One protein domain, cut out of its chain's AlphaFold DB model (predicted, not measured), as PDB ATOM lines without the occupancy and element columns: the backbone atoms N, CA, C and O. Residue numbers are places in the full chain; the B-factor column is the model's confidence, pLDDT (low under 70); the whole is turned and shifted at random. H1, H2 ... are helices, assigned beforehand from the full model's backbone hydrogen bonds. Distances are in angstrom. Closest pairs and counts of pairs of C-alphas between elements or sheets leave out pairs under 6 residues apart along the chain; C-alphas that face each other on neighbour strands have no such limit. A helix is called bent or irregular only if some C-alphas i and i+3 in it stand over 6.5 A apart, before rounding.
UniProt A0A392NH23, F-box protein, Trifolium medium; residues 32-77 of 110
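This is residues 32 to 77 of the 110 residues of the protein "F-box protein" of Trifolium medium (UniProt A0A392NH23). Two helices, the short H1 and the longer H2, run the same way, loosely side by side, and a long loop of residues 45 to 61 folds back along the length of the model from the end of H1 to the beginning of H2. At the H1 end, residues 43 to 48 stick out. The printed part has 46 residues with two named helices, H1 then H2, and no named strand; its class is all helix, though under half of the residues, 21 of 46, are in named elements. It is only just compact, close to loose, with a radius of gyration of the C-alphas of 10.9 A, and elongated, with spans of 29 by 16 by 15 A.

The printed part begins at His 32, with its C-alpha at (295.745, 248.643, 464.322). H1, residues 37 to 44, begins at C-alpha 37 at (290.833, 249.561, 454.454) and is 11.2 A long from first to last C-alpha. H2, residues 62 to 74, is 20.2 A long and ends at C-alpha 74 at (278.223, 258.512, 451.566). H2 is irregular, but only just: C-alphas 71 and 74 are 6.7 A apart.

H1 and H2 are close but not clearly touching, with 2 pairs of C-alphas within 8 A. Their closest C-alphas, those of Val 38 and Leu 69, are 7.4 A apart. Their centres are 13.3 A apart. They run the same way at a shallow tilt of 34 degrees, only just short of steep. In H1 every O i to N i+4 pair is within hydrogen-bond range; in H2, 7 of 9 are.

The two C-alphas farthest apart, those of Arg 55 and Thr 76, are 30.6 A apart. The printed part has no cut. The link from H1 to H2, 17 residues, is long. The mean pLDDT of the printed part is 72.7, and residues 56 to 61, 68 and 70 to 77 are under 70.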
ATOM      1  N   HIS A  32     296.980 247.915 464.596       75.19
ATOM      2  CA  HIS A  32     295.745 248.643 464.322       75.19
ATOM      3  C   HIS A  32     295.298 248.445 462.865       75.19
ATOM      4  O   HIS A  32     296.117 248.404 461.945       75.19
ATOM      5  N   ILE A  33     293.985 248.339 462.649       78.00
ATOM      6  CA  ILE A  33     293.423 248.243 461.301       78.00
ATOM      7  C   ILE A  33     293.687 249.573 460.576       78.00
ATOM      8  O   ILE A  33     293.310 250.614 461.112       78.00
ATOM      9  N   PRO A  34     294.307 249.580 459.382       81.69
ATOM     10  CA  PRO A  34     294.570 250.821 458.665       81.69
ATOM     11  C   PRO A  34     293.282 251.580 458.345       81.69
ATOM     12  O   PRO A  34     292.290 250.987 457.899       81.69
ATOM     13  N   ASP A  35     293.324 252.900 458.510       80.19
ATOM     14  CA  ASP A  35     292.248 253.770 458.051       80.19
ATOM     15  C   ASP A  35     292.055 253.602 456.537       80.19
ATOM     16  O   ASP A  35     293.011 253.448 455.775       80.19
ATOM     17  N   GLY A  36     290.800 253.584 456.088       83.31
ATOM     18  CA  GLY A  36     290.476 253.425 454.669       83.31
ATOM     19  C   GLY A  36     290.538 251.990 454.128       83.31
ATOM     20  O   GLY A  36     290.224 251.794 452.955       83.31
ATOM     21  N   ILE A  37     290.843 250.961 454.937       85.69
ATOM     22  CA  ILE A  37     290.833 249.561 454.454       85.69
ATOM     23  C   ILE A  37     289.468 249.152 453.873       85.69
ATOM     24  O   ILE A  37     289.396 248.440 452.876       85.69
ATOM     25  N   VAL A  38     288.370 249.636 454.465       83.50
ATOM     26  CA  VAL A  38     287.009 249.345 453.984       83.50
ATOM     27  C   VAL A  38     286.758 250.020 452.639       83.50
ATOM     28  O   VAL A  38     286.128 249.424 451.767       83.50
ATOM     29  N   ASP A  39     287.261 251.240 452.450       83.94
ATOM     30  CA  ASP A  39     287.135 251.964 451.185       83.94
ATOM     31  C   ASP A  39     287.938 251.304 450.079       83.94
ATOM     32  O   ASP A  39     287.405 251.084 448.993       83.94
ATOM     33  N   PHE A  40     289.172 250.899 450.375       87.44
ATOM     34  CA  PHE A  40     290.010 250.157 449.440       87.44
ATOM     35  C   PHE A  40     289.329 248.863 448.966       87.44
ATOM     36  O   PHE A  40     289.258 248.589 447.766       87.44
ATOM     37  N   LEU A  41     288.763 248.081 449.891       85.94
ATOM     38  CA  LEU A  41     288.032 246.859 449.542       85.94
ATOM     39  C   LEU A  41     286.796 247.159 448.679       85.94
ATOM     40  O   LEU A  41     286.526 246.444 447.712       85.94
ATOM     41  N   ARG A  42     286.070 248.242 448.982       83.56
ATOM     42  CA  ARG A  42     284.862 248.639 448.244       83.56
ATOM     43  C   ARG A  42     285.176 249.206 446.858       83.56
ATOM     44  O   ARG A  42     284.404 248.980 445.937       83.56
ATOM     45  N   GLN A  43     286.307 249.882 446.668       86.81
ATOM     46  CA  GLN A  43     286.742 250.355 445.345       86.81
ATOM     47  C   GLN A  43     286.972 249.201 444.361       86.81
ATOM     48  O   GLN A  43     286.611 249.307 443.193       86.81
ATOM     49  N   ASN A  44     287.517 248.082 444.841       87.31
ATOM     50  CA  ASN A  44     287.762 246.894 444.020       87.31
ATOM     51  C   ASN A  44     286.501 246.044 443.808       87.31
ATOM     52  O   ASN A  44     286.436 245.221 442.896       87.31
ATOM     53  N   SER A  45     285.491 246.204 444.661       83.75
ATOM     54  CA  SER A  45     284.218 245.491 444.552       83.75
ATOM     55  C   SER A  45     283.101 246.299 445.223       83.75
ATOM     56  O   SER A  45     282.800 246.079 446.398       83.75
ATOM     57  N   PRO A  46     282.446 247.221 444.489       82.50
ATOM     58  CA  PRO A  46     281.484 248.171 445.062       82.50
ATOM     59  C   PRO A  46     280.296 247.525 445.775       82.50
ATOM     60  O   PRO A  46     279.768 248.079 446.736       82.50
ATOM     61  N   SER A  47     279.886 246.339 445.324       83.00
ATOM     62  CA  SER A  47     278.770 245.582 445.898       83.00
ATOM     63  C   SER A  47     279.188 244.634 447.028       83.00
ATOM     64  O   SER A  47     278.329 243.968 447.610       83.00
ATOM     65  N   ALA A  48     280.483 244.532 447.345       81.75
ATOM     66  CA  ALA A  48     280.960 243.628 448.380       81.75
ATOM     67  C   ALA A  48     280.574 244.135 449.775       81.75
ATOM     68  O   ALA A  48     280.830 245.277 450.158       81.75
ATOM     69  N   LYS A  49     279.984 243.242 450.573       84.12
ATOM     70  CA  LYS A  49     279.690 243.503 451.982       84.12
ATOM     71  C   LYS A  49     280.919 243.176 452.829       84.12
ATOM     72  O   LYS A  49     281.273 242.010 452.979       84.12
ATOM     73  N   VAL A  50     281.540 244.196 453.419       81.31
ATOM     74  CA  VAL A  50     282.702 244.032 454.305       81.31
ATOM     75  C   VAL A  50     282.233 243.847 455.752       81.31
ATOM     76  O   VAL A  50     281.625 244.745 456.330       81.31
ATOM     77  N   ASN A  51     282.533 242.687 456.343       81.44
ATOM     78  CA  ASN A  51     282.308 242.407 457.763       81.44
ATOM     79  C   ASN A  51     283.664 242.221 458.455       81.44
ATOM     80  O   ASN A  51     284.367 241.249 458.185       81.44
ATOM     81  N   ILE A  52     284.024 243.124 459.367       76.75
ATOM     82  CA  ILE A  52     285.241 242.997 460.175       76.75
ATOM     83  C   ILE A  52     284.860 242.321 461.492       76.75
ATOM     84  O   ILE A  52     284.057 242.854 462.258       76.75
ATOM     85  N   SER A  53     285.426 241.141 461.756       75.81
ATOM     86  CA  SER A  53     285.304 240.459 463.048       75.81
ATOM     87  C   SER A  53     286.688 240.188 463.629       75.81
ATOM     88  O   SER A  53     287.647 239.952 462.900       75.81
ATOM     89  N   THR A  54     286.805 240.255 464.952       73.44
ATOM     90  CA  THR A  54     288.056 239.987 465.661       73.44
ATOM     91  C   THR A  54     287.757 239.232 466.947       73.44
ATOM     92  O   THR A  54     286.768 239.514 467.625       73.44
ATOM     93  N   ARG A  55     288.618 238.269 467.297       71.19
ATOM     94  CA  ARG A  55     288.602 237.625 468.623       71.19
ATOM     95  C   ARG A  55     289.262 238.501 469.696       71.19
ATOM     96  O   ARG A  55     289.202 238.173 470.873       71.19
ATOM     97  N   PHE A  56     289.855 239.619 469.282       66.00
ATOM     98  CA  PHE A  56     290.658 240.536 470.083       66.00
ATOM     99  C   PHE A  56     289.931 241.873 470.265       66.00
ATOM    100  O   PHE A  56     290.463 242.938 469.967       66.00
ATOM    101  N   SER A  57     288.681 241.828 470.735       65.31
ATOM    102  CA  SER A  57     287.819 243.012 470.877       65.31
ATOM    103  C   SER A  57     288.362 244.085 471.828       65.31
ATOM    104  O   SER A  57     287.944 245.231 471.726       65.31
ATOM    105  N   GLY A  58     289.290 243.734 472.727       64.69
ATOM    106  CA  GLY A  58     289.964 244.680 473.624       64.69
ATOM    107  C   GLY A  58     291.100 245.481 472.978       64.69
ATOM    108  O   GLY A  58     291.506 246.488 473.543       64.69
ATOM    109  N   PHE A  59     291.589 245.057 471.809       64.56
ATOM    110  CA  PHE A  59     292.730 245.675 471.116       64.56
ATOM    111  C   PHE A  59     292.307 246.573 469.948       64.56
ATOM    112  O   PHE A  59     293.087 247.369 469.441       64.56
ATOM    113  N   PHE A  60     291.049 246.467 469.519       64.25
ATOM    114  CA  PHE A  60     290.492 247.280 468.446       64.25
ATOM    115  C   PHE A  60     289.319 248.097 468.967       64.25
ATOM    116  O   PHE A  60     288.413 247.556 469.602       64.25
ATOM    117  N   ASN A  61     289.273 249.389 468.638       69.06
ATOM    118  CA  ASN A  61     288.113 250.219 468.946       69.06
ATOM    119  C   ASN A  61     286.944 249.868 468.008       69.06
ATOM    120  O   ASN A  61     286.699 250.512 466.987       69.06
ATOM    121  N   LEU A  62     286.197 248.818 468.360       70.06
ATOM    122  CA  LEU A  62     285.071 248.324 467.561       70.06
ATOM    123  C   LEU A  62     283.962 249.368 467.385       70.06
ATOM    124  O   LEU A  62     283.246 249.334 466.384       70.06
ATOM    125  N   LYS A  63     283.821 250.306 468.332       70.62
ATOM    126  CA  LYS A  63     282.855 251.406 468.233       70.62
ATOM    127  C   LYS A  63     283.232 252.345 467.088       70.62
ATOM    128  O   LYS A  63     282.379 252.634 466.253       70.62
ATOM    129  N   GLN A  64     284.506 252.723 467.007       70.75
ATOM    130  CA  GLN A  64     285.049 253.547 465.927       70.75
ATOM    131  C   GLN A  64     284.941 252.843 464.568       70.75
ATOM    132  O   GLN A  64     284.488 253.448 463.603       70.75
ATOM    133  N   ILE A  65     285.253 251.545 464.495       70.31
ATOM    134  CA  ILE A  65     285.125 250.756 463.253       70.31
ATOM    135  C   ILE A  65     283.663 250.668 462.800       70.31
ATOM    136  O   ILE A  65     283.362 250.789 461.611       70.31
ATOM    137  N   LYS A  66     282.734 250.465 463.739       73.44
ATOM    138  CA  LYS A  66     281.300 250.421 463.443       73.44
ATOM    139  C   LYS A  66     280.791 251.780 462.966       73.44
ATOM    140  O   LYS A  66     279.976 251.826 462.049       73.44
ATOM    141  N   GLU A  67     281.224 252.867 463.591       73.31
ATOM    142  CA  GLU A  67     280.875 254.225 463.176       73.31
ATOM    143  C   GLU A  67     281.421 254.525 461.781       73.31
ATOM    144  O   GLU A  67     280.646 254.921 460.915       73.31
ATOM    145  N   PHE A  68     282.692 254.198 461.528       69.56
ATOM    146  CA  PHE A  68     283.315 254.300 460.213       69.56
ATOM    147  C   PHE A  68     282.503 253.543 459.161       69.56
ATOM    148  O   PHE A  68     281.999 254.175 458.244       69.56
ATOM    149  N   LEU A  69     282.254 252.241 459.347       71.44
ATOM    150  CA  LEU A  69     281.494 251.406 458.405       71.44
ATOM    151  C   LEU A  69     280.074 251.935 458.129       71.44
ATOM    152  O   LEU A  69     279.528 251.744 457.041       71.44
ATOM    153  N   ASN A  70     279.449 252.581 459.116       68.50
ATOM    154  CA  ASN A  70     278.131 253.187 458.947       68.50
ATOM    155  C   ASN A  70     278.188 254.555 458.258       68.50
ATOM    156  O   ASN A  70     277.263 254.866 457.507       68.50
ATOM    157  N   ALA A  71     279.249 255.330 458.492       59.78
ATOM    158  CA  ALA A  71     279.491 256.642 457.900       59.78
ATOM    159  C   ALA A  71     280.003 256.564 456.450       59.78
ATOM    160  O   ALA A  71     279.786 257.490 455.674       59.78
ATOM    161  N   THR A  72     280.627 255.456 456.035       54.25
ATOM    162  CA  THR A  72     281.180 255.316 454.674       54.25
ATOM    163  C   THR A  72     280.138 255.106 453.573       54.25
ATOM    164  O   THR A  72     280.490 254.977 452.400       54.25
ATOM    165  N   LYS A  73     278.844 255.079 453.905       56.97
ATOM    166  CA  LYS A  73     277.762 254.935 452.917       56.97
ATOM    167  C   LYS A  73     277.658 256.147 451.974       56.97
ATOM    168  O   LYS A  73     276.890 256.093 451.019       56.97
ATOM    169  N   ASN A  74     278.415 257.220 452.219       48.44
ATOM    170  CA  ASN A  74     278.223 258.512 451.566       48.44
ATOM    171  C   ASN A  74     279.495 259.375 451.434       48.44
ATOM    172  O   ASN A  74     279.385 260.574 451.200       48.44
ATOM    173  N   THR A  75     280.702 258.806 451.526       40.47
ATOM    174  CA  THR A  75     281.941 259.596 451.406       40.47
ATOM    175  C   THR A  75     282.810 259.139 450.240       40.47
ATOM    176  O   THR A  75     283.456 258.093 450.287       40.47
ATOM    177  N   THR A  76     282.845 259.963 449.192       51.00
ATOM    178  CA  THR A  76     283.907 259.974 448.182       51.00
ATOM    179  C   THR A  76     285.224 260.309 448.885       51.00
ATOM    180  O   THR A  76     285.408 261.420 449.377       51.00
ATOM    181  N   TYR A  77     286.120 259.330 448.987       42.47
ATOM    182  CA  TYR A  77     287.434 259.478 449.611       42.47
ATOM    183  C   TYR A  77     288.369 260.280 448.693       42.47
ATOM    184  O   TYR A  77     288.786 259.789 447.644       42.47
TER     185      TYR A  77